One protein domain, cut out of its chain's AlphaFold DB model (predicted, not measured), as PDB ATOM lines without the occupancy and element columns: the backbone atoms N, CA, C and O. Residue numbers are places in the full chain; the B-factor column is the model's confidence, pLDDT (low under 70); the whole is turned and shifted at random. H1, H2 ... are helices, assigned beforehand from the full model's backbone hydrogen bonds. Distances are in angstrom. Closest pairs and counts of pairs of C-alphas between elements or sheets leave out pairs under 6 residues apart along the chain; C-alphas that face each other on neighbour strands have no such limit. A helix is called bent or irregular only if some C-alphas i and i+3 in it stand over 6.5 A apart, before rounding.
ATOM      1  N   ALA A  57      46.408 -18.677  33.064       73.62
ATOM      2  CA  ALA A  57      46.874 -17.831  31.960       73.62
ATOM      3  C   ALA A  57      47.268 -18.607  30.681       73.62
ATOM      4  O   ALA A  57      47.193 -18.073  29.576       73.62
ATOM      5  N   VAL A  58      47.683 -19.872  30.811       79.81
ATOM      6  CA  VAL A  58      48.054 -20.732  29.673       79.81
ATOM      7  C   VAL A  58      46.810 -21.281  28.970       79.81
ATOM      8  O   VAL A  58      46.812 -21.420  27.748       79.81
ATOM      9  N   VAL A  59      45.745 -21.564  29.728       88.38
ATOM     10  CA  VAL A  59      44.445 -22.000  29.189       88.38
ATOM     11  C   VAL A  59      43.803 -20.858  28.419       88.38
ATOM     12  O   VAL A  59      43.425 -21.044  27.264       88.38
ATOM     13  N   ASP A  60      43.752 -19.672  29.027       88.81
ATOM     14  CA  ASP A  60      43.161 -18.493  28.399       88.81
ATOM     15  C   ASP A  60      43.914 -18.110  27.127       88.81
ATOM     16  O   ASP A  60      43.300 -17.870  26.090       88.81
ATOM     17  N   SER A  61      45.251 -18.141  27.157       89.81
ATOM     18  CA  SER A  61      46.072 -17.908  25.966       89.81
ATOM     19  C   SER A  61      45.795 -18.926  24.853       89.81
ATOM     20  O   SER A  61      45.602 -18.528  23.701       89.81
ATOM     21  N   PHE A  62      45.712 -20.223  25.178       93.12
ATOM     22  CA  PHE A  62      45.372 -21.260  24.202       93.12
ATOM     23  C   PHE A  62      43.989 -21.026  23.588       93.12
ATOM     24  O   PHE A  62      43.867 -20.997  22.366       93.12
ATOM     25  N   LEU A  63      42.962 -20.831  24.420       95.31
ATOM     26  CA  LEU A  63      41.589 -20.632  23.960       95.31
ATOM     27  C   LEU A  63      41.432 -19.334  23.170       95.31
ATOM     28  O   LEU A  63      40.681 -19.311  22.203       95.31
ATOM     29  N   THR A  64      42.167 -18.278  23.516       93.94
ATOM     30  CA  THR A  64      42.142 -17.005  22.780       93.94
ATOM     31  C   THR A  64      42.635 -17.205  21.350       93.94
ATOM     32  O   THR A  64      41.941 -16.866  20.393       93.94
ATOM     33  N   VAL A  65      43.810 -17.823  21.195       94.31
ATOM     34  CA  VAL A  65      44.393 -18.108  19.877       94.31
ATOM     35  C   VAL A  65      43.526 -19.100  19.101       94.31
ATOM     36  O   VAL A  65      43.295 -18.915  17.905       94.31
ATOM     37  N   TYR A  66      43.021 -20.135  19.777       96.38
ATOM     38  CA  TYR A  66      42.168 -21.142  19.160       96.38
ATOM     39  C   TYR A  66      40.863 -20.533  18.636       96.38
ATOM     40  O   TYR A  66      40.534 -20.742  17.472       96.38
ATOM     41  N   ASN A  67      40.140 -19.761  19.458       95.94
ATOM     42  CA  ASN A  67      38.873 -19.138  19.070       95.94
ATOM     43  C   ASN A  67      39.054 -18.161  17.907       95.94
ATOM     44  O   ASN A  67      38.266 -18.207  16.970       95.94
ATOM     45  N   ALA A  68      40.097 -17.324  17.933       94.50
ATOM     46  CA  ALA A  68      40.370 -16.391  16.841       94.50
ATOM     47  C   ALA A  68      40.603 -17.135  15.517       94.50
ATOM     48  O   ALA A  68      39.965 -16.845  14.508       94.50
ATOM     49  N   ARG A  69      41.456 -18.169  15.531       96.19
ATOM     50  CA  ARG A  69      41.737 -18.940  14.315       96.19
ATOM     51  C   ARG A  69      40.542 -19.776  13.855       96.19
ATOM     52  O   ARG A  69      40.347 -19.941  12.652       96.19
ATOM     53  N   TYR A  70      39.762 -20.306  14.796       96.56
ATOM     54  CA  TYR A  70      38.525 -21.014  14.496       96.56
ATOM     55  C   TYR A  70      37.515 -20.084  13.822       96.56
ATOM     56  O   TYR A  70      37.000 -20.459  12.774       96.56
ATOM     57  N   ALA A  71      37.288 -18.877  14.360       95.12
ATOM     58  CA  ALA A  71      36.380 -17.888  13.777       95.12
ATOM     59  C   ALA A  71      36.729 -17.591  12.317       95.12
ATOM     60  O   ALA A  71      35.868 -17.718  11.453       95.12
ATOM     61  N   ASP A  72      37.997 -17.293  12.018       95.75
ATOM     62  CA  ASP A  72      38.432 -16.981  10.651       95.75
ATOM     63  C   ASP A  72      38.102 -18.111   9.662       95.75
ATOM     64  O   ASP A  72      37.593 -17.882   8.559       95.75
ATOM     65  N   LEU A  73      38.405 -19.354  10.051       96.69
ATOM     66  CA  LEU A  73      38.224 -20.529   9.200       96.69
ATOM     67  C   LEU A  73      36.754 -20.949   9.095       96.69
ATOM     68  O   LEU A  73      36.315 -21.343   8.013       96.69
ATOM     69  N   ALA A  74      35.995 -20.849  10.188       95.06
ATOM     70  CA  ALA A  74      34.563 -21.115  10.217       95.06
ATOM     71  C   ALA A  74      33.803 -20.093   9.363       95.06
ATOM     72  O   ALA A  74      33.013 -20.488   8.512       95.06
ATOM     73  N   ALA A  75      34.132 -18.807   9.481       95.19
ATOM     74  CA  ALA A  75      33.569 -17.738   8.663       95.19
ATOM     75  C   ALA A  75      33.890 -17.929   7.168       95.19
ATOM     76  O   ALA A  75      33.022 -17.806   6.304       95.19
ATOM     77  N   ALA A  76      35.132 -18.304   6.829       95.94
ATOM     78  CA  ALA A  76      35.498 -18.634   5.449       95.94
ATOM     79  C   ALA A  76      34.714 -19.843   4.907       95.94
ATOM     80  O   ALA A  76      34.315 -19.852   3.738       95.94
ATOM     81  N   ARG A  77      34.476 -20.859   5.746       95.31
ATOM     82  CA  ARG A  77      33.654 -22.025   5.404       95.31
ATOM     83  C   ARG A  77      32.190 -21.639   5.191       95.31
ATOM     84  O   ARG A  77      31.647 -21.996   4.147       95.31
ATOM     85  N   ALA A  78      31.601 -20.890   6.119       94.31
ATOM     86  CA  ALA A  78      30.213 -20.440   6.069       94.31
ATOM     87  C   ALA A  78      29.943 -19.577   4.830       94.31
ATOM     88  O   ALA A  78      29.002 -19.844   4.091       94.31
ATOM     89  N   ARG A  79      30.834 -18.628   4.510       94.50
ATOM     90  CA  ARG A  79      30.744 -17.836   3.271       94.50
ATOM     91  C   ARG A  79      30.828 -18.695   2.011       94.50
ATOM     92  O   ARG A  79      30.087 -18.458   1.065       94.50
ATOM     93  N   ALA A  80      31.696 -19.709   1.989       93.75
ATOM     94  CA  ALA A  80      31.776 -20.633   0.858       93.75
ATOM     95  C   ALA A  80      30.504 -21.484   0.702       93.75
ATOM     96  O   ALA A  80      30.108 -21.772  -0.426       93.75
ATOM     97  N   ASP A  81      29.872 -21.889   1.808       91.06
ATOM     98  CA  ASP A  81      28.583 -22.587   1.781       91.06
ATOM     99  C   ASP A  81      27.455 -21.689   1.290       91.06
ATOM    100  O   ASP A  81      26.737 -22.086   0.375       91.06
ATOM    101  N   TRP A  82      27.368 -20.469   1.820       90.75
ATOM    102  CA  TRP A  82      26.422 -19.450   1.378       90.75
ATOM    103  C   TRP A  82      26.534 -19.186  -0.128       90.75
ATOM    104  O   TRP A  82      25.554 -19.302  -0.863       90.75
ATOM    105  N   SER A  83      27.743 -18.910  -0.627       89.31
ATOM    106  CA  SER A  83      27.966 -18.684  -2.059       89.31
ATOM    107  C   SER A  83      27.608 -19.904  -2.908       89.31
ATOM    108  O   SER A  83      27.062 -19.744  -3.992       89.31
ATOM    109  N   ALA A  84      27.889 -21.120  -2.434       88.06
ATOM    110  CA  ALA A  84      27.539 -22.339  -3.161       88.06
ATOM    111  C   ALA A  84      26.039 -22.650  -3.151       88.06
ATOM    112  O   ALA A  84      25.570 -23.331  -4.059       88.06
ATOM    113  N   ALA A  85      25.310 -22.194  -2.130       86.81
ATOM    114  CA  ALA A  85      23.858 -22.297  -2.074       86.81
ATOM    115  C   ALA A  85      23.185 -21.310  -3.042       86.81
ATOM    116  O   ALA A  85      22.183 -21.660  -3.655       86.81
ATOM    117  N   LEU A  86      23.755 -20.113  -3.223       85.69
ATOM    118  CA  LEU A  86      23.280 -19.131  -4.206       85.69
ATOM    119  C   LEU A  86      23.637 -19.510  -5.650       85.69
ATOM    120  O   LEU A  86      22.819 -19.361  -6.553       85.69
ATOM    121  N   GLU A  87      24.866 -19.977  -5.870       86.81
ATOM    122  CA  GLU A  87      25.407 -20.290  -7.195       86.81
ATOM    123  C   GLU A  87      26.043 -21.696  -7.191       86.81
ATOM    124  O   GLU A  87      27.271 -21.851  -7.068       86.81
ATOM    125  N   PRO A  88      25.227 -22.762  -7.292       84.25
ATOM    126  CA  PRO A  88      25.732 -24.127  -7.314       84.25
ATOM    127  C   PRO A  88      26.527 -24.397  -8.598       84.25
ATOM    128  O   PRO A  88      26.111 -24.065  -9.707       84.25
ATOM    129  N   GLY A  89      27.693 -25.027  -8.460       85.56
ATOM    130  CA  GLY A  89      28.534 -25.392  -9.595       85.56
ATOM    131  C   GLY A  89      29.902 -25.920  -9.180       85.56
ATOM    132  O   GLY A  89      30.243 -25.989  -7.999       85.56
ATOM    133  N   GLU A  90      30.722 -26.281 -10.166       87.06
ATOM    134  CA  GLU A  90      32.046 -26.866  -9.918       87.06
ATOM    135  C   GLU A  90      32.972 -25.908  -9.147       87.06
ATOM    136  O   GLU A  90      33.691 -26.317  -8.235       87.06
ATOM    137  N   ALA A  91      32.947 -24.612  -9.477       89.75
ATOM    138  CA  ALA A  91      33.781 -23.609  -8.817       89.75
ATOM    139  C   ALA A  91      33.414 -23.435  -7.333       89.75
ATOM    140  O   ALA A  91      34.295 -23.490  -6.471       89.75
ATOM    141  N   SER A  92      32.122 -23.290  -7.023       89.50
ATOM    142  CA  SER A  92      31.644 -23.174  -5.644       89.50
ATOM    143  C   SER A  92      31.822 -24.489  -4.872       89.50
ATOM    144  O   SER A  92      32.229 -24.473  -3.709       89.50
ATOM    145  N   GLY A  93      31.678 -25.641  -5.537       86.50
ATOM    146  CA  GLY A  93      32.043 -26.958  -5.009       86.50
ATOM    147  C   GLY A  93      33.518 -27.063  -4.597       86.50
ATOM    148  O   GLY A  93      33.817 -27.451  -3.464       86.50
ATOM    149  N   ARG A  94      34.450 -26.643  -5.464       89.81
ATOM    150  CA  ARG A  94      35.892 -26.601  -5.150       89.81
ATOM    151  C   ARG A  94      36.206 -25.657  -3.992       89.81
ATOM    152  O   ARG A  94      37.032 -25.995  -3.137       89.81
ATOM    153  N   GLN A  95      35.543 -24.503  -3.932       92.69
ATOM    154  CA  GLN A  95      35.727 -23.550  -2.841       92.69
ATOM    155  C   GLN A  95      35.255 -24.129  -1.501       92.69
ATOM    156  O   GLN A  95      35.997 -24.063  -0.520       92.69
ATOM    157  N   ARG A  96      34.078 -24.770  -1.462       90.19
ATOM    158  CA  ARG A  96      33.575 -25.475  -0.270       90.19
ATOM    159  C   ARG A  96      34.532 -26.556   0.218       90.19
ATOM    160  O   ARG A  96      34.823 -26.634   1.409       90.19
ATOM    161  N   LEU A  97      35.055 -27.373  -0.698       89.62
ATOM    162  CA  LEU A  97      36.017 -28.419  -0.353       89.62
ATOM    163  C   LEU A  97      37.311 -27.825   0.222       89.62
ATOM    164  O   LEU A  97      37.838 -28.330   1.213       89.62
ATOM    165  N   THR A  98      37.800 -26.737  -0.375       94.25
ATOM    166  CA  THR A  98      39.019 -26.045   0.062       94.25
ATOM    167  C   THR A  98      38.869 -25.490   1.477       94.25
ATOM    168  O   THR A  98      39.717 -25.748   2.331       94.25
ATOM    169  N   THR A  99      37.774 -24.782   1.763       95.31
ATOM    170  CA  THR A  99      37.524 -24.214   3.096       95.31
ATOM    171  C   THR A  99      37.208 -25.293   4.134       95.31
ATOM    172  O   THR A  99      37.706 -25.221   5.256       95.31
ATOM    173  N   SER A 100      36.479 -26.350   3.755       91.81
ATOM    174  CA  SER A 100      36.228 -27.521   4.613       91.81
ATOM    175  C   SER A 100      37.520 -28.239   5.005       91.81
ATOM    176  O   SER A 100      37.674 -28.654   6.159       91.81
ATOM    177  N   ARG A 101      38.468 -28.376   4.069       91.94
ATOM    178  CA  ARG A 101      39.795 -28.931   4.352       91.94
ATOM    179  C   ARG A 101      40.576 -28.023   5.295       91.94
ATOM    180  O   ARG A 101      41.036 -28.506   6.318       91.94
ATOM    181  N   ALA A 102      40.653 -26.723   5.011       94.94
ATOM    182  CA  ALA A 102      41.398 -25.777   5.844       94.94
ATOM    183  C   ALA A 102      40.900 -25.741   7.303       94.94
ATOM    184  O   ALA A 102      41.712 -25.747   8.229       94.94
ATOM    185  N   LEU A 103      39.579 -25.750   7.513       95.25
ATOM    186  CA  LEU A 103      38.993 -25.831   8.852       95.25
ATOM    187  C   LEU A 103      39.339 -27.161   9.537       95.25
ATOM    188  O   LEU A 103      39.781 -27.158  10.682       95.25
ATOM    189  N   GLY A 104      39.200 -28.286   8.826       92.56
ATOM    190  CA  GLY A 104      39.535 -29.614   9.349       92.56
ATOM    191  C   GLY A 104      41.009 -29.791   9.702       92.56
ATOM    192  O   GLY A 104      41.323 -30.355  10.745       92.56
ATOM    193  N   ASP A 105      41.910 -29.281   8.866       93.69
ATOM    194  CA  ASP A 105      43.354 -29.339   9.094       93.69
ATOM    195  C   ASP A 105      43.748 -28.558  10.352       93.69
ATOM    196  O   ASP A 105      44.673 -28.953  11.060       93.69
ATOM    197  N   PHE A 106      43.032 -27.471  10.661       96.44
ATOM    198  CA  PHE A 106      43.220 -26.704  11.887       96.44
ATOM    199  C   PHE A 106      42.631 -27.404  13.119       96.44
ATOM    200  O   PHE A 106      43.360 -27.632  14.093       96.44
ATOM    201  N   THR A 107      41.342 -27.767  13.094       96.75
ATOM    202  CA  THR A 107      40.668 -28.379  14.255       96.75
ATOM    203  C   THR A 107      41.267 -29.743  14.585       96.75
ATOM    204  O   THR A 107      41.504 -30.057  15.747       96.75
ATOM    205  N   GLY A 108      41.598 -30.531  13.564       95.38
ATOM    206  CA  GLY A 108      42.211 -31.847  13.692       95.38
ATOM    207  C   GLY A 108      43.734 -31.831  13.796       95.38
ATOM    208  O   GLY A 108      44.329 -32.901  13.902       95.38
ATOM    209  N   SER A 109      44.410 -30.676  13.754       95.69
ATOM    210  CA  SER A 109      45.877 -30.645  13.672       95.69
ATOM    211  C   SER A 109      46.540 -31.404  14.833       95.69
ATOM    212  O   SER A 109      46.075 -31.376  15.977       95.69
ATOM    213  N   ARG A 110      47.692 -32.046  14.585       93.81
ATOM    214  CA  ARG A 110      48.445 -32.743  15.648       93.81
ATOM    215  C   ARG A 110      48.798 -31.812  16.813       93.81
ATOM    216  O   ARG A 110      48.790 -32.247  17.966       93.81
ATOM    217  N   GLY A 111      49.109 -30.547  16.519       92.94
ATOM    218  CA  GLY A 111      49.376 -29.519  17.527       92.94
ATOM    219  C   GLY A 111      48.140 -29.222  18.372       92.94
ATOM    220  O   GLY A 111      48.217 -29.279  19.598       92.94
ATOM    221  N   THR A 112      46.996 -29.019  17.716       95.00
ATOM    222  CA  THR A 112      45.684 -28.820  18.345       95.00
ATOM    223  C   THR A 112      45.339 -29.977  19.277       95.00
ATOM    224  O   THR A 112      45.144 -29.762  20.470       95.00
ATOM    225  N   ILE A 113      45.360 -31.218  18.777       96.00
ATOM    226  CA  ILE A 113      45.048 -32.422  19.563       96.00
ATOM    227  C   ILE A 113      45.998 -32.561  20.757       96.00
ATOM    228  O   ILE A 113      45.573 -32.902  21.860       96.00
ATOM    229  N   THR A 114      47.292 -32.286  20.566       94.38
ATOM    230  CA  THR A 114      48.277 -32.343  21.657       94.38
ATOM    231  C   THR A 114      47.994 -31.286  22.724       94.38
ATOM    232  O   THR A 114      48.098 -31.591  23.911       94.38
ATOM    233  N   GLY A 115      47.636 -30.064  22.319       92.88
ATOM    234  CA  GLY A 115      47.236 -28.990  23.226       92.88
ATOM    235  C   GLY A 115      45.984 -29.360  24.012       92.88
ATOM    236  O   GLY A 115      46.029 -29.403  25.238       92.88
ATOM    237  N   LEU A 116      44.912 -29.738  23.313       95.62
ATOM    238  CA  LEU A 116      43.647 -30.139  23.928       95.62
ATOM    239  C   LEU A 116      43.830 -31.305  24.901       95.62
ATOM    240  O   LEU A 116      43.369 -31.219  26.031       95.62
ATOM    241  N   ARG A 117      44.589 -32.347  24.534       94.31
ATOM    242  CA  ARG A 117      44.847 -33.501  25.414       94.31
ATOM    243  C   ARG A 117      45.545 -33.116  26.726       94.31
ATOM    244  O   ARG A 117      45.338 -33.787  27.728       94.31
ATOM    245  N   ARG A 118      46.370 -32.062  26.737       91.94
ATOM    246  CA  ARG A 118      47.007 -31.552  27.970       91.94
ATOM    247  C   ARG A 118      46.043 -30.759  28.849       91.94
ATOM    248  O   ARG A 118      46.287 -30.638  30.045       91.94
ATOM    249  N   LEU A 119      45.023 -30.151  28.248       93.56
ATOM    250  CA  LEU A 119      44.065 -29.301  28.947       93.56
ATOM    251  C   LEU A 119      42.846 -30.087  29.436       93.56
ATOM    252  O   LEU A 119      42.304 -29.775  30.488       93.56
ATOM    253  N   ARG A 120      42.436 -31.113  28.692       93.12
ATOM    254  CA  ARG A 120      41.254 -31.927  28.966       93.12
ATOM    255  C   ARG A 120      41.349 -32.641  30.318       93.12
ATOM    256  O   ARG A 120      42.398 -33.180  30.661       93.12
ATOM    257  N   GLY A 121      40.246 -32.662  31.068       86.75
ATOM    258  CA  GLY A 121      40.153 -33.341  32.369       86.75
ATOM    259  C   GLY A 121      40.878 -32.644  33.527       86.75
ATOM    260  O   GLY A 121      40.980 -33.207  34.615       86.75
ATOM    261  N   ARG A 122      41.394 -31.427  33.320       91.12
ATOM    262  CA  ARG A 122      41.947 -30.605  34.399       91.12
ATOM    263  C   ARG A 122      40.843 -30.136  35.346       91.12
ATOM    264  O   ARG A 122      39.828 -29.614  34.902       91.12
ATOM    265  N   SER A 123      41.077 -30.268  36.650       89.12
ATOM    266  CA  SER A 123      40.124 -29.878  37.698       89.12
ATOM    267  C   SER A 123      40.131 -28.381  38.026       89.12
ATOM    268  O   SER A 123      39.290 -27.928  38.792       89.12
ATOM    269  N   ASP A 124      41.102 -27.624  37.512       90.12
ATOM    270  CA  ASP A 124      41.266 -26.187  37.767       90.12
ATOM    271  C   ASP A 124      40.669 -25.294  36.665       90.12
ATOM    272  O   ASP A 124      40.893 -24.085  36.660       90.12
ATOM    273  N   LEU A 125      39.929 -25.883  35.721       92.00
ATOM    274  CA  LEU A 125      39.237 -25.171  34.649       92.00
ATOM    275  C   LEU A 125      37.870 -24.669  35.117       92.00
ATOM    276  O   LEU A 125      37.127 -25.402  35.766       92.00
ATOM    277  N   GLY A 126      37.509 -23.449  34.720       93.00
ATOM    278  CA  GLY A 126      36.129 -22.977  34.838       93.00
ATOM    279  C   GLY A 126      35.202 -23.653  33.820       93.00
ATOM    280  O   GLY A 126      35.654 -24.129  32.777       93.00
ATOM    281  N   ASP A 127      33.893 -23.631  34.075       92.69
ATOM    282  CA  ASP A 127      32.885 -24.331  33.261       92.69
ATOM    283  C   ASP A 127      32.957 -23.979  31.766       92.69
ATOM    284  O   ASP A 127      32.979 -24.861  30.904       92.69
ATOM    285  N   LEU A 128      33.078 -22.686  31.439       94.56
ATOM    286  CA  LEU A 128      33.194 -22.224  30.050       94.56
ATOM    287  C   LEU A 128      34.496 -22.674  29.380       94.56
ATOM    288  O   LEU A 128      34.509 -22.920  28.173       94.56
ATOM    289  N   GLN A 129      35.601 -22.769  30.122       95.88
ATOM    290  CA  GLN A 129      36.866 -23.271  29.576       95.88
ATOM    291  C   GLN A 129      36.745 -24.767  29.282       95.88
ATOM    292  O   GLN A 129      37.103 -25.204  28.188       95.88
ATOM    293  N   THR A 130      36.179 -25.533  30.218       95.69
ATOM    294  CA  THR A 130      35.915 -26.968  30.059       95.69
ATOM    295  C   THR A 130      35.052 -27.233  28.828       95.69
ATOM    296  O   THR A 130      35.442 -28.025  27.972       95.69
ATOM    297  N   ARG A 131      33.937 -26.509  28.664       95.31
ATOM    298  CA  ARG A 131      33.060 -26.670  27.494       95.31
ATOM    299  C   ARG A 131      33.738 -26.328  26.175       95.31
ATOM    300  O   ARG A 131      33.600 -27.080  25.216       95.31
ATOM    301  N   GLN A 132      34.510 -25.244  26.116       97.38
ATOM    302  CA  GLN A 132      35.273 -24.913  24.907       97.38
ATOM    303  C   GLN A 132      36.289 -26.006  24.551       97.38
ATOM    304  O   GLN A 132      36.435 -26.350  23.379       97.38
ATOM    305  N   ILE A 133      36.975 -26.572  25.550       97.44
ATOM    306  CA  ILE A 133      37.948 -27.652  25.344       97.44
ATOM    307  C   ILE A 133      37.255 -28.925  24.847       97.44
ATOM    308  O   ILE A 133      37.730 -29.519  23.880       97.44
ATOM    309  N   GLU A 134      36.133 -29.325  25.451       96.25
ATOM    310  CA  GLU A 134      35.369 -30.495  24.997       96.25
ATOM    311  C   GLU A 134      34.799 -30.282  23.588       96.25
ATOM    312  O   GLU A 134      34.926 -31.162  22.736       96.25
ATOM    313  N   ARG A 135      34.274 -29.088  23.280       96.88
ATOM    314  CA  ARG A 135      33.785 -28.758  21.934       96.88
ATOM    315  C   ARG A 135      34.900 -28.813  20.891       96.88
ATOM    316  O   ARG A 135      34.734 -29.415  19.830       96.88
ATOM    317  N   ALA A 136      36.061 -28.234  21.190       97.94
ATOM    318  CA  ALA A 136      37.232 -28.315  20.323       97.94
ATOM    319  C   ALA A 136      37.731 -29.764  20.158       97.94
ATOM    320  O   ALA A 136      38.153 -30.149  19.066       97.94
ATOM    321  N   TRP A 137      37.646 -30.587  21.209       97.75
ATOM    322  CA  TRP A 137      38.004 -32.007  21.161       97.75
ATOM    323  C   TRP A 137      37.073 -32.814  20.248       97.75
ATOM    324  O   TRP A 137      37.555 -33.584  19.415       97.75
ATOM    325  N   GLN A 138      35.761 -32.583  20.332       96.62
ATOM    326  CA  GLN A 138      34.767 -33.190  19.440       96.62
ATOM    327  C   GLN A 138      35.019 -32.806  17.972       96.62
ATOM    328  O   GLN A 138      35.037 -33.672  17.098       96.62
ATOM    329  N   LEU A 139      35.303 -31.525  17.694       96.19
ATOM    330  CA  LEU A 139      35.646 -31.050  16.345       96.19
ATOM    331  C   LEU A 139      36.928 -31.699  15.801       96.19
ATOM    332  O   LEU A 139      37.009 -32.022  14.614       96.19
ATOM    333  N   ALA A 140      37.930 -31.904  16.660       96.75
ATOM    334  CA  ALA A 140      39.167 -32.584  16.293       96.75
ATOM    335  C   ALA A 140      38.948 -34.075  15.984       96.75
ATOM    336  O   ALA A 140      39.670 -34.646  15.162       96.75
ATOM    337  N   ALA A 141      37.950 -34.705  16.614       96.50
ATOM    338  CA  ALA A 141      37.692 -36.134  16.482       96.50
ATOM    339  C   ALA A 141      37.096 -36.558  15.138       96.50
ATOM    340  O   ALA A 141      37.236 -37.714  14.743       96.50
ATOM    341  N   VAL A 142      36.504 -35.619  14.396       93.38
ATOM    342  CA  VAL A 142      35.937 -35.882  13.068       93.38
ATOM    343  C   VAL A 142      37.014 -36.302  12.058       93.38
ATOM    344  O   VAL A 142      36.802 -37.216  11.261       93.38
ATOM    345  N   ARG A 143      38.179 -35.641  12.084       93.31
ATOM    346  CA  ARG A 143      39.319 -35.900  11.186       93.31
ATOM    347  C   ARG A 143      40.642 -35.692  11.940       93.31
ATOM    348  O   ARG A 143      41.270 -34.645  11.786       93.31
ATOM    349  N   PRO A 144      41.084 -36.662  12.760       93.69
ATOM    350  CA  PRO A 144      42.255 -36.482  13.607       93.69
ATOM    351  C   PRO A 144      43.552 -36.497  12.785       93.69
ATOM    352  O   PRO A 144      43.963 -37.514  12.228       93.69
ATOM    353  N   GLY A 145      44.262 -35.372  12.760       90.69
ATOM    354  CA  GLY A 145      45.555 -35.196  12.088       90.69
ATOM    355  C   GLY A 145      46.717 -35.948  12.748       90.69
ATOM    356  O   GLY A 145      47.849 -35.895  12.268       90.69
ATOM    357  N   THR A 146      46.465 -36.676  13.839       90.69
ATOM    358  CA  THR A 146      47.368 -37.716  14.356       90.69
ATOM    359  C   THR A 146      47.435 -38.941  13.434       90.69
ATOM    360  O   THR A 146      48.425 -39.673  13.488       90.69
ATOM    361  N   ARG A 147      46.452 -39.113  12.533       91.94
ATOM    362  CA  ARG A 147      46.434 -40.089  11.431       91.94
ATOM    363  C   ARG A 147      46.078 -39.390  10.108       91.94
ATOM    364  O   ARG A 147      44.932 -39.458   9.663       91.94
ATOM    365  N   PRO A 148      47.039 -38.730   9.445       90.81
ATOM    366  CA  PRO A 148      46.757 -37.944   8.243       90.81
ATOM    367  C   PRO A 148      46.142 -38.774   7.102       90.81
ATOM    368  O   PRO A 148      45.187 -38.317   6.478       90.81
ATOM    369  N   ASP A 149      46.601 -40.011   6.886       93.81
ATOM    370  CA  ASP A 149      46.057 -40.887   5.833       93.81
ATOM    371  C   ASP A 149      44.596 -41.282   6.101       93.81
ATOM    372  O   ASP A 149      43.768 -41.300   5.189       93.81
ATOM    373  N   LEU A 150      44.259 -41.544   7.371       95.06
ATOM    374  CA  LEU A 150      42.891 -41.833   7.808       95.06
ATOM    375  C   LEU A 150      41.986 -40.619   7.568       95.06
ATOM    376  O   LEU A 150      40.939 -40.749   6.937       95.06
ATOM    377  N   ALA A 151      42.408 -39.439   8.028       93.62
ATOM    378  CA  ALA A 151      41.659 -38.194   7.871       93.62
ATOM    379  C   ALA A 151      41.429 -37.835   6.390       93.62
ATOM    380  O   ALA A 151      40.319 -37.454   6.009       93.62
ATOM    381  N   ALA A 152      42.448 -38.009   5.542       92.62
ATOM    382  CA  ALA A 152      42.350 -37.775   4.105       92.62
ATOM    383  C   ALA A 152      41.381 -38.754   3.423       92.62
ATOM    384  O   ALA A 152      40.571 -38.336   2.592       92.62
ATOM    385  N   ARG A 153      41.415 -40.042   3.798       96.19
ATOM    386  CA  ARG A 153      40.506 -41.055   3.243       96.19
ATOM    387  C   ARG A 153      39.053 -40.823   3.659       96.19
ATOM    388  O   ARG A 153      38.178 -40.938   2.805       96.19
ATOM    389  N   ILE A 154      38.806 -40.444   4.918       95.94
ATOM    390  CA  ILE A 154      37.469 -40.045   5.398       95.94
ATOM    391  C   ILE A 154      36.934 -38.897   4.546       95.94
ATOM    392  O   ILE A 154      35.839 -39.005   4.006       95.94
ATOM    393  N   LEU A 155      37.719 -37.826   4.377       93.00
ATOM    394  CA  LEU A 155      37.307 -36.668   3.581       93.00
ATOM    395  C   LEU A 155      36.986 -37.049   2.130       93.00
ATOM    396  O   LEU A 155      35.978 -36.595   1.593       93.00
ATOM    397  N   ALA A 156      37.826 -37.870   1.499       93.81
ATOM    398  CA  ALA A 156      37.624 -38.285   0.115       93.81
ATOM    399  C   ALA A 156      36.328 -39.093  -0.066       93.81
ATOM    400  O   ALA A 156      35.546 -38.785  -0.962       93.81
ATOM    401  N   LEU A 157      36.077 -40.091   0.792       96.25
ATOM    402  CA  LEU A 157      34.861 -40.909   0.718       96.25
ATOM    403  C   LEU A 157      33.601 -40.125   1.087       96.25
ATOM    404  O   LEU A 157      32.596 -40.256   0.397       96.25
ATOM    405  N   ASP A 158      33.654 -39.298   2.133       94.94
ATOM    406  CA  ASP A 158      32.533 -38.443   2.538       94.94
ATOM    407  C   ASP A 158      32.134 -37.486   1.406       94.94
ATOM    408  O   ASP A 158      30.961 -37.400   1.050       94.94
ATOM    409  N   THR A 159      33.122 -36.846   0.768       91.69
ATOM    410  CA  THR A 159      32.888 -35.957  -0.381       91.69
ATOM    411  C   THR A 159      32.268 -36.719  -1.549       91.69
ATOM    412  O   THR A 159      31.254 -36.279  -2.085       91.69
ATOM    413  N   ALA A 160      32.834 -37.874  -1.915       93.31
ATOM    414  CA  ALA A 160      32.344 -38.676  -3.032       93.31
ATOM    415  C   ALA A 160      30.913 -39.185  -2.803       93.31
ATOM    416  O   ALA A 160      30.095 -39.142  -3.716       93.31
ATOM    417  N   LEU A 161      30.582 -39.629  -1.586       95.00
ATOM    418  CA  LEU A 161      29.230 -40.075  -1.245       95.00
ATOM    419  C   LEU A 161      28.229 -38.916  -1.249       95.00
ATOM    420  O   LEU A 161      27.133 -39.064  -1.785       95.00
ATOM    421  N   ARG A 162      28.595 -37.749  -0.702       91.94
ATOM    422  CA  ARG A 162      27.743 -36.549  -0.750       91.94
ATOM    423  C   ARG A 162      27.491 -36.087  -2.183       91.94
ATOM    424  O   ARG A 162      26.362 -35.740  -2.509       91.94
ATOM    425  N   GLU A 163      28.511 -36.109  -3.036       89.38
ATOM    426  CA  GLU A 163      28.375 -35.794  -4.462       89.38
ATOM    427  C   GLU A 163      27.496 -36.822  -5.182       89.38
ATOM    428  O   GLU A 163      26.604 -36.441  -5.940       89.38
ATOM    429  N   ALA A 164      27.677 -38.112  -4.891       91.38
ATOM    430  CA  ALA A 164      26.837 -39.170  -5.438       91.38
ATOM    431  C   ALA A 164      25.366 -38.992  -5.042       91.38
ATOM    432  O   ALA A 164      24.494 -39.184  -5.881       91.38
ATOM    433  N   VAL A 165      25.074 -38.581  -3.802       89.69
ATOM    434  CA  VAL A 165      23.705 -38.256  -3.362       89.69
ATOM    435  C   VAL A 165      23.179 -37.002  -4.055       89.69
ATOM    436  O   VAL A 165      22.064 -37.028  -4.564       89.69
ATOM    437  N   ALA A 166      23.970 -35.928  -4.112       85.00
ATOM    438  CA  ALA A 166      23.553 -34.648  -4.688       85.00
ATOM    439  C   ALA A 166      23.294 -34.718  -6.203       85.00
ATOM    440  O   ALA A 166      22.452 -33.993  -6.720       85.00
ATOM    441  N   THR A 167      24.017 -35.582  -6.918       86.12
ATOM    442  CA  THR A 167      23.888 -35.763  -8.374       86.12
ATOM    443  C   THR A 167      22.974 -36.925  -8.758       86.12
ATOM    444  O   THR A 167      22.713 -37.138  -9.946       86.12
ATOM    445  N   ARG A 168      22.465 -37.687  -7.780       86.38
ATOM    446  CA  ARG A 168      21.552 -38.803  -8.030       86.38
ATOM    447  C   ARG A 168      20.241 -38.257  -8.600       86.38
ATOM    448  O   ARG A 168      19.573 -37.482  -7.921       86.38
ATOM    449  N   PRO A 169      19.826 -38.665  -9.812       84.44
ATOM    450  CA  PRO A 169      18.600 -38.141 -10.391       84.44
ATOM    451  C   PRO A 169      17.399 -38.547  -9.538       84.44
ATOM    452  O   PRO A 169      17.258 -39.733  -9.209       84.44
ATOM    453  N   ALA A 170      16.537 -37.578  -9.225       81.69
ATOM    454  CA  ALA A 170      15.267 -37.835  -8.561       81.69
ATOM    455  C   ALA A 170      14.437 -38.835  -9.379       81.69
ATOM    456  O   ALA A 170      14.439 -38.810 -10.615       81.69
ATOM    457  N   VAL A 171      13.748 -39.735  -8.684       87.06
ATOM    458  CA  VAL A 171      12.818 -40.687  -9.286       87.06
ATOM    459  C   VAL A 171      11.447 -40.417  -8.694       87.06
ATOM    460  O   VAL A 171      11.276 -40.489  -7.482       87.06
ATOM    461  N   ALA A 172      10.486 -40.104  -9.553       87.00
ATOM    462  CA  ALA A 172       9.105 -39.867  -9.168       87.00
ATOM    463  C   ALA A 172       8.173 -40.598 -10.146       87.00
ATOM    464  O   ALA A 172       8.530 -40.756 -11.320       87.00
ATOM    465  N   PRO A 173       7.000 -41.064  -9.689       89.88
ATOM    466  CA  PRO A 173       5.979 -41.593 -10.584       89.88
ATOM    467  C   PRO A 173       5.471 -40.489 -11.522       89.88
ATOM    468  O   PRO A 173       5.380 -39.327 -11.128       89.88
ATOM    469  N   THR A 174       5.113 -40.845 -12.759       89.19
ATOM    470  CA  THR A 174       4.501 -39.891 -13.702       89.19
ATOM    471  C   THR A 174       3.094 -39.479 -13.273       89.19
ATOM    472  O   THR A 174       2.725 -38.318 -13.410       89.19
ATOM    473  N   ASP A 175       2.337 -40.420 -12.719       87.69
ATOM    474  CA  ASP A 175       1.071 -40.207 -12.041       87.69
ATOM    475  C   ASP A 175       1.212 -40.717 -10.601       87.69
ATOM    476  O   ASP A 175       1.265 -41.931 -10.371       87.69
ATOM    477  N   PRO A 176       1.298 -39.823  -9.605       84.75
ATOM    478  CA  PRO A 176       1.401 -40.239  -8.220       84.75
ATOM    479  C   PRO A 176       0.088 -40.830  -7.696       84.75
ATOM    480  O   PRO A 176       0.078 -41.346  -6.596       84.75
ATOM    481  N   THR A 177      -1.038 -40.836  -8.400       85.88
ATOM    482  CA  THR A 177      -2.218 -41.586  -7.925       85.88
ATOM    483  C   THR A 177      -2.123 -43.089  -8.218       85.88
ATOM    484  O   THR A 177      -2.756 -43.893  -7.533       85.88
ATOM    485  N   GLU A 178      -1.248 -43.490  -9.145       90.69
ATOM    486  CA  GLU A 178      -1.122 -44.866  -9.625       90.69
ATOM    487  C   GLU A 178      -0.138 -45.709  -8.795       90.69
ATOM    488  O   GLU A 178       1.081 -45.508  -8.813       90.69
ATOM    489  N   MET A 179      -0.664 -46.727  -8.104       91.81
ATOM    490  CA  MET A 179       0.099 -47.614  -7.209       91.81
ATOM    491  C   MET A 179       1.277 -48.310  -7.911       91.81
ATOM    492  O   MET A 179       2.367 -48.416  -7.346       91.81
ATOM    493  N   GLN A 180       1.085 -48.769  -9.152       94.00
ATOM    494  CA  GLN A 180       2.140 -49.460  -9.898       94.00
ATOM    495  C   GLN A 180       3.282 -48.509 -10.281       94.00
ATOM    496  O   GLN A 180       4.451 -48.878 -10.191       94.00
ATOM    497  N   GLN A 181       2.969 -47.263 -10.642       94.25
ATOM    498  CA  GLN A 181       3.999 -46.279 -10.976       94.25
ATOM    499  C   GLN A 181       4.804 -45.872  -9.739       94.25
ATOM    500  O   GLN A 181       6.024 -45.715  -9.829       94.25
ATOM    501  N   ARG A 182       4.155 -45.767  -8.568       93.94
ATOM    502  CA  ARG A 182       4.855 -45.580  -7.287       93.94
ATOM    503  C   ARG A 182       5.802 -46.735  -6.989       93.94
ATOM    504  O   ARG A 182       6.938 -46.499  -6.590       93.94
ATOM    505  N   LEU A 183       5.360 -47.974  -7.211       95.88
ATOM    506  CA  LEU A 183       6.192 -49.161  -7.026       95.88
ATOM    507  C   LEU A 183       7.447 -49.127  -7.905       95.88
ATOM    508  O   LEU A 183       8.546 -49.410  -7.422       95.88
ATOM    509  N   ASP A 184       7.288 -48.787  -9.181       95.38
ATOM    510  CA  ASP A 184       8.386 -48.768 -10.147       95.38
ATOM    511  C   ASP A 184       9.388 -47.650  -9.831       95.38
ATOM    512  O   ASP A 184      10.597 -47.897  -9.794       95.38
ATOM    513  N   ALA A 185       8.893 -46.451  -9.505       94.75
ATOM    514  CA  ALA A 185       9.720 -45.339  -9.047       94.75
ATOM    515  C   ALA A 185      10.479 -45.686  -7.757       94.75
ATOM    516  O   ALA A 185      11.695 -45.495  -7.678       94.75
ATOM    517  N   TRP A 186       9.790 -46.260  -6.768       95.50
ATOM    518  CA  TRP A 186      10.396 -46.660  -5.503       95.50
ATOM    519  C   TRP A 186      11.509 -47.696  -5.710       95.50
ATOM    520  O   TRP A 186      12.615 -47.525  -5.200       95.50
ATOM    521  N   LYS A 187      11.269 -48.744  -6.510       95.44
ATOM    522  CA  LYS A 187      12.289 -49.766  -6.812       95.44
ATOM    523  C   LYS A 187      13.505 -49.156  -7.496       95.44
ATOM    524  O   LYS A 187      14.630 -49.406  -7.075       95.44
ATOM    525  N   GLN A 188      13.282 -48.325  -8.512       94.38
ATOM    526  CA  GLN A 188      14.367 -47.687  -9.246       94.38
ATOM    527  C   GLN A 188      15.220 -46.788  -8.340       94.38
ATOM    528  O   GLN A 188      16.446 -46.795  -8.463       94.38
ATOM    529  N   ASP A 189      14.600 -46.027  -7.438       92.31
ATOM    530  CA  ASP A 189      15.311 -45.202  -6.459       92.31
ATOM    531  C   ASP A 189      16.218 -46.048  -5.551       92.31
ATOM    532  O   ASP A 189      17.419 -45.779  -5.434       92.31
ATOM    533  N   ARG A 190      15.666 -47.119  -4.971       93.88
ATOM    534  CA  ARG A 190      16.404 -48.000  -4.060       93.88
ATOM    535  C   ARG A 190      17.518 -48.782  -4.752       93.88
ATOM    536  O   ARG A 190      18.618 -48.894  -4.213       93.88
ATOM    537  N   ASP A 191      17.280 -49.268  -5.964       93.12
ATOM    538  CA  ASP A 191      18.277 -50.032  -6.718       93.12
ATOM    539  C   ASP A 191      19.468 -49.150  -7.137       93.12
ATOM    540  O   ASP A 191      20.613 -49.606  -7.129       93.12
ATOM    541  N   ARG A 192      19.243 -47.852  -7.404       91.75
ATOM    542  CA  ARG A 192      20.331 -46.884  -7.651       91.75
ATOM    543  C   ARG A 192      21.237 -46.687  -6.432       91.75
ATOM    544  O   ARG A 192      22.421 -46.406  -6.604       91.75
ATOM    545  N   ALA A 193      20.714 -46.842  -5.215       91.69
ATOM    546  CA  ALA A 193      21.493 -46.679  -3.987       91.69
ATOM    547  C   ALA A 193      22.393 -47.885  -3.662       91.69
ATOM    548  O   ALA A 193      23.349 -47.744  -2.897       91.69
ATOM    549  N   ALA A 194      22.159 -49.052  -4.273       92.31
ATOM    550  CA  ALA A 194      22.942 -50.266  -4.027       92.31
ATOM    551  C   ALA A 194      24.452 -50.064  -4.263       92.31
ATOM    552  O   ALA A 194      25.281 -50.580  -3.510       92.31
ATOM    553  N   GLY A 195      24.816 -49.242  -5.257       91.25
ATOM    554  CA  GLY A 195      26.210 -48.919  -5.581       91.25
ATOM    555  C   GLY A 195      26.973 -48.190  -4.468       91.25
ATOM    556  O   GLY A 195      28.201 -48.236  -4.441       91.25
ATOM    557  N   LEU A 196      26.271 -47.565  -3.515       94.44
ATOM    558  CA  LEU A 196      26.878 -46.802  -2.419       94.44
ATOM    559  C   LEU A 196      27.290 -47.689  -1.232       94.44
ATOM    560  O   LEU A 196      28.077 -47.264  -0.387       94.44
ATOM    561  N   ARG A 197      26.802 -48.937  -1.172       94.31
ATOM    562  CA  ARG A 197      26.953 -49.837  -0.015       94.31
ATOM    563  C   ARG A 197      28.403 -50.043   0.417       94.31
ATOM    564  O   ARG A 197      28.715 -49.939   1.602       94.31
ATOM    565  N   ALA A 198      29.292 -50.349  -0.529       95.00
ATOM    566  CA  ALA A 198      30.688 -50.664  -0.222       95.00
ATOM    567  C   ALA A 198      31.443 -49.442   0.325       95.00
ATOM    568  O   ALA A 198      32.142 -49.542   1.331       95.00
ATOM    569  N   GLN A 199      31.254 -48.280  -0.306       96.44
ATOM    570  CA  GLN A 199      31.861 -47.023   0.134       96.44
ATOM    571  C   GLN A 199      31.313 -46.581   1.495       96.44
ATOM    572  O   GLN A 199      32.078 -46.098   2.328       96.44
ATOM    573  N   LEU A 200      30.016 -46.786   1.746       96.69
ATOM    574  CA  LEU A 200      29.387 -46.470   3.027       96.69
ATOM    575  C   LEU A 200      29.944 -47.340   4.166       96.69
ATOM    576  O   LEU A 200      30.291 -46.813   5.222       96.69
ATOM    577  N   ALA A 201      30.097 -48.650   3.945       96.81
ATOM    578  CA  ALA A 201      30.707 -49.557   4.919       96.81
ATOM    579  C   ALA A 201      32.188 -49.225   5.182       96.81
ATOM    580  O   ALA A 201      32.628 -49.223   6.331       96.81
ATOM    581  N   GLU A 202      32.955 -48.875   4.142       97.56
ATOM    582  CA  GLU A 202      34.337 -48.412   4.316       97.56
ATOM    583  C   GLU A 202      34.387 -47.111   5.138       97.56
ATOM    584  O   GLU A 202      35.189 -46.984   6.070       97.56
ATOM    585  N   LEU A 203      33.511 -46.150   4.827       98.00
ATOM    586  CA  LEU A 203      33.448 -44.874   5.532       98.00
ATOM    587  C   LEU A 203      33.079 -45.056   7.008       98.00
ATOM    588  O   LEU A 203      33.687 -44.406   7.859       98.00
ATOM    589  N   ARG A 204      32.161 -45.975   7.327       97.94
ATOM    590  CA  ARG A 204      31.871 -46.377   8.710       97.94
ATOM    591  C   ARG A 204      33.126 -46.818   9.448       97.94
ATOM    592  O   ARG A 204      33.425 -46.272  10.506       97.94
ATOM    593  N   ASP A 205      33.882 -47.762   8.891       98.12
ATOM    594  CA  ASP A 205      35.074 -48.307   9.554       98.12
ATOM    595  C   ASP A 205      36.134 -47.228   9.791       98.12
ATOM    596  O   ASP A 205      36.850 -47.227  10.796       98.12
ATOM    597  N   LEU A 206      36.275 -46.294   8.851       98.31
ATOM    598  CA  LEU A 206      37.181 -45.159   8.993       98.31
ATOM    599  C   LEU A 206      36.701 -44.183  10.080       98.31
ATOM    600  O   LEU A 206      37.498 -43.821  10.947       98.31
ATOM    601  N   ARG A 207      35.413 -43.815  10.085       98.06
ATOM    602  CA  ARG A 207      34.806 -42.946  11.108       98.06
ATOM    603  C   ARG A 207      34.911 -43.557  12.509       98.06
ATOM    604  O   ARG A 207      35.358 -42.877  13.429       98.06
ATOM    605  N   ASN A 208      34.607 -44.847  12.662       98.50
ATOM    606  CA  ASN A 208      34.746 -45.563  13.933       98.50
ATOM    607  C   ASN A 208      36.197 -45.586  14.420       98.50
ATOM    608  O   ASN A 208      36.453 -45.348  15.597       98.50
ATOM    609  N   ARG A 209      37.170 -45.817  13.530       98.06
ATOM    610  CA  ARG A 209      38.596 -45.748  13.897       98.06
ATOM    611  C   ARG A 209      39.011 -44.352  14.365       98.06
ATOM    612  O   ARG A 209      39.706 -44.255  15.373       98.06
ATOM    613  N   ALA A 210      38.575 -43.301  13.671       97.50
ATOM    614  CA  ALA A 210      38.861 -41.918  14.057       97.50
ATOM    615  C   ALA A 210      38.256 -41.570  15.429       97.50
ATOM    616  O   ALA A 210      38.953 -41.040  16.294       97.50
ATOM    617  N   ALA A 211      36.995 -41.942  15.662       97.75
ATOM    618  CA  ALA A 211      36.312 -41.723  16.935       97.75
ATOM    619  C   ALA A 211      36.991 -42.480  18.096       97.75
ATOM    620  O   ALA A 211      37.278 -41.888  19.141       97.75
ATOM    621  N   ARG A 212      37.340 -43.758  17.888       97.31
ATOM    622  CA  ARG A 212      38.025 -44.607  18.885       97.31
ATOM    623  C   ARG A 212      39.410 -44.091  19.259       97.31
ATOM    624  O   ARG A 212      39.778 -44.123  20.430       97.31
ATOM    625  N   GLU A 213      40.163 -43.545  18.307       95.25
ATOM    626  CA  GLU A 213      41.448 -42.889  18.595       95.25
ATOM    627  C   GLU A 213      41.310 -41.694  19.554       95.25
ATOM    628  O   GLU A 213      42.231 -41.376  20.312       95.25
ATOM    629  N   MET A 214      40.146 -41.050  19.538       96.19
ATOM    630  CA  MET A 214      39.845 -39.857  20.322       96.19
ATOM    631  C   MET A 214      39.072 -40.168  21.611       96.19
ATOM    632  O   MET A 214      38.709 -39.248  22.349       96.19
ATOM    633  N   GLY A 215      38.903 -41.457  21.927       95.94
ATOM    634  CA  GLY A 215      38.327 -41.945  23.179       95.94
ATOM    635  C   GLY A 215      36.813 -42.148  23.162       95.94
ATOM    636  O   GLY A 215      36.228 -42.288  24.231       95.94
ATOM    637  N   TYR A 216      36.181 -42.161  21.987       97.94
ATOM    638  CA  TYR A 216      34.756 -42.470  21.825       97.94
ATOM    639  C   TYR A 216      34.554 -43.940  21.431       97.94
ATOM    640  O   TYR A 216      35.458 -44.565  20.880       97.94
ATOM    641  N   SER A 217      33.380 -44.514  21.689       97.81
ATOM    642  CA  SER A 217      33.101 -45.922  21.365       97.81
ATOM    643  C   SER A 217      32.966 -46.178  19.855       97.81
ATOM    644  O   SER A 217      33.518 -47.146  19.318       97.81
ATOM    645  N   SER A 218      32.296 -45.263  19.157       98.44
ATOM    646  CA  SER A 218      32.069 -45.267  17.710       98.44
ATOM    647  C   SER A 218      31.814 -43.843  17.199       98.44
ATOM    648  O   SER A 218      31.838 -42.878  17.970       98.44
ATOM    649  N   TRP A 219      31.539 -43.691  15.900       98.38
ATOM    650  CA  TRP A 219      31.028 -42.427  15.360       98.38
ATOM    651  C   TRP A 219      29.689 -42.016  15.989       98.38
ATOM    652  O   TRP A 219      29.505 -40.843  16.298       98.38
ATOM    653  N   PHE A 220      28.784 -42.970  16.235       98.56
ATOM    654  CA  PHE A 220      27.518 -42.702  16.921       98.56
ATOM    655  C   PHE A 220      27.763 -42.248  18.365       98.56
ATOM    656  O   PHE A 220      27.193 -41.253  18.802       98.56
ATOM    657  N   GLY A 221      28.691 -42.895  19.077       98.25
ATOM    658  CA  GLY A 221      29.110 -42.469  20.415       98.25
ATOM    659  C   GLY A 221      29.721 -41.060  20.445       98.25
ATOM    660  O   GLY A 221      29.486 -40.312  21.390       98.25
ATOM    661  N   LEU A 222      30.454 -40.660  19.398       98.00
ATOM    662  CA  LEU A 222      30.920 -39.277  19.233       98.00
ATOM    663  C   LEU A 222      29.745 -38.303  19.054       98.00
ATOM    664  O   LEU A 222      29.750 -37.252  19.693       98.00
ATOM    665  N   GLN A 223      28.746 -38.634  18.226       97.44
ATOM    666  CA  GLN A 223      27.572 -37.773  18.034       97.44
ATOM    667  C   GLN A 223      26.751 -37.642  19.323       97.44
ATOM    668  O   GLN A 223      26.411 -36.525  19.710       97.44
ATOM    669  N   ALA A 224      26.515 -38.740  20.045       97.56
ATOM    670  CA  ALA A 224      25.829 -38.718  21.339       97.56
ATOM    671  C   ALA A 224      26.554 -37.819  22.358       97.56
ATOM    672  O   ALA A 224      25.932 -36.991  23.026       97.56
ATOM    673  N   ALA A 225      27.888 -37.889  22.394       96.19
ATOM    674  CA  ALA A 225      28.698 -37.098  23.317       96.19
ATOM    675  C   ALA A 225      28.646 -35.585  23.052       96.19
ATOM    676  O   ALA A 225      29.013 -34.810  23.936       96.19
ATOM    677  N   THR A 226      28.186 -35.141  21.874       93.69
ATOM    678  CA  THR A 226      27.949 -33.706  21.620       93.69
ATOM    679  C   THR A 226      26.772 -33.146  22.420       93.69
ATOM    680  O   THR A 226      26.689 -31.933  22.576       93.69
ATOM    681  N   HIS A 227      25.941 -34.021  22.998       94.00
ATOM    682  CA  HIS A 227      24.793 -33.692  23.852       94.00
ATOM    683  C   HIS A 227      24.985 -34.165  25.301       94.00
ATOM    684  O   HIS A 227      24.023 -34.268  26.056       94.00
TER     685      HIS A 227
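What this domain is: This is residues 57 to 227 of the 594 residues of an uncharacterized protein of bacterium (UniProt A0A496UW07). This is a loose, two-legged assembly of helices: the hairpin of H1 and H2 is one leg, H5 with the bent helix H6 is the other, and H3 and H4 form a head at the end where the legs come together. H7 packs on the arm H6b, while the arm H6a and the long link before it reach far from the body and make much of the length. The printed part has 171 residues with seven named helices, H1 to H7 in chain order, and no named strand; the class is all helix. The whole is loose, with a radius of gyration of the C-alphas of 20.2 A, and elongated, spanning 68 by 36 by 31 A.

Where its parts are: Find C-alpha 57 at (46.874, -17.831, 31.960); from there H1, residues 57 to 86, runs 43.2 A to C-alpha 86 at (23.280, -19.131, -4.206). Next come H2, residues 90 to 107, 25.7 A long, H3, residues 110 to 119, H4, residues 127 to 141, 21.1 A, and H5, residues 148 to 167, 28.4 A. H6, residues 179 to 213, was assigned as one helix by its hydrogen bonds but is bent, with C-alphas 195 and 198 7.2 A apart. Its arms are H6a, residues 179 to 195, 26.2 A, and H6b, residues 198 to 213, 23.0 A. H6a is itself irregular, with C-alphas 192 and 195 6.6 A apart. H7, residues 219 to 225, ends at C-alpha 225, (28.698, -37.098, 23.317).

How they stand to each other: Start at H1, whose residues 70 to 84 touch H2 in a hairpin, a shallow tilt of 12 degrees, opposite ways; the closest C-alphas, of Ala 84 and Ser 92, are 4.9 A apart. H4 touches H1 with residues 129 to 132 alone, closest at the C-alphas of Leu 63 and Gln 132, 7.7 A. It touches H2 with residues 136 to 140 alone, closest at the C-alphas of Thr 107 and Ala 140, 4.9 A. H3 and H4 form a second hairpin, at a shallow tilt of 32 degrees, only just short of steep; their closest C-alphas, of Leu 116 and Ile 133, are 6.4 A apart. H2 and H5 are near each other. H5 touches H6b at a steep tilt of 39 degrees, opposite ways, closest at the C-alphas of Ile 154 and Leu 206, 6.3 A. H6a touches no helix, and its line stands at a steep 56 degrees to that of H6b. H7 touches residues 204 to 211 of H6b, closest at the C-alphas of Asn 208 and Trp 219, 5.1 A. In H1, H2, H3, H4, H5, H6b and H7 every O i to N i+4 pair is within hydrogen-bond range; in H6a 11 of 13 are.

The domain as a whole: Look to the C-alphas of Ala 57 and Glu 178 for the two farthest apart, 69.0 A. The printed part has no cut, and the link from H5 to H6, 11 residues, is long. Residues 86 to 91 stand free. The mean pLDDT of the printed part is 93.2, and no printed residue is under 70.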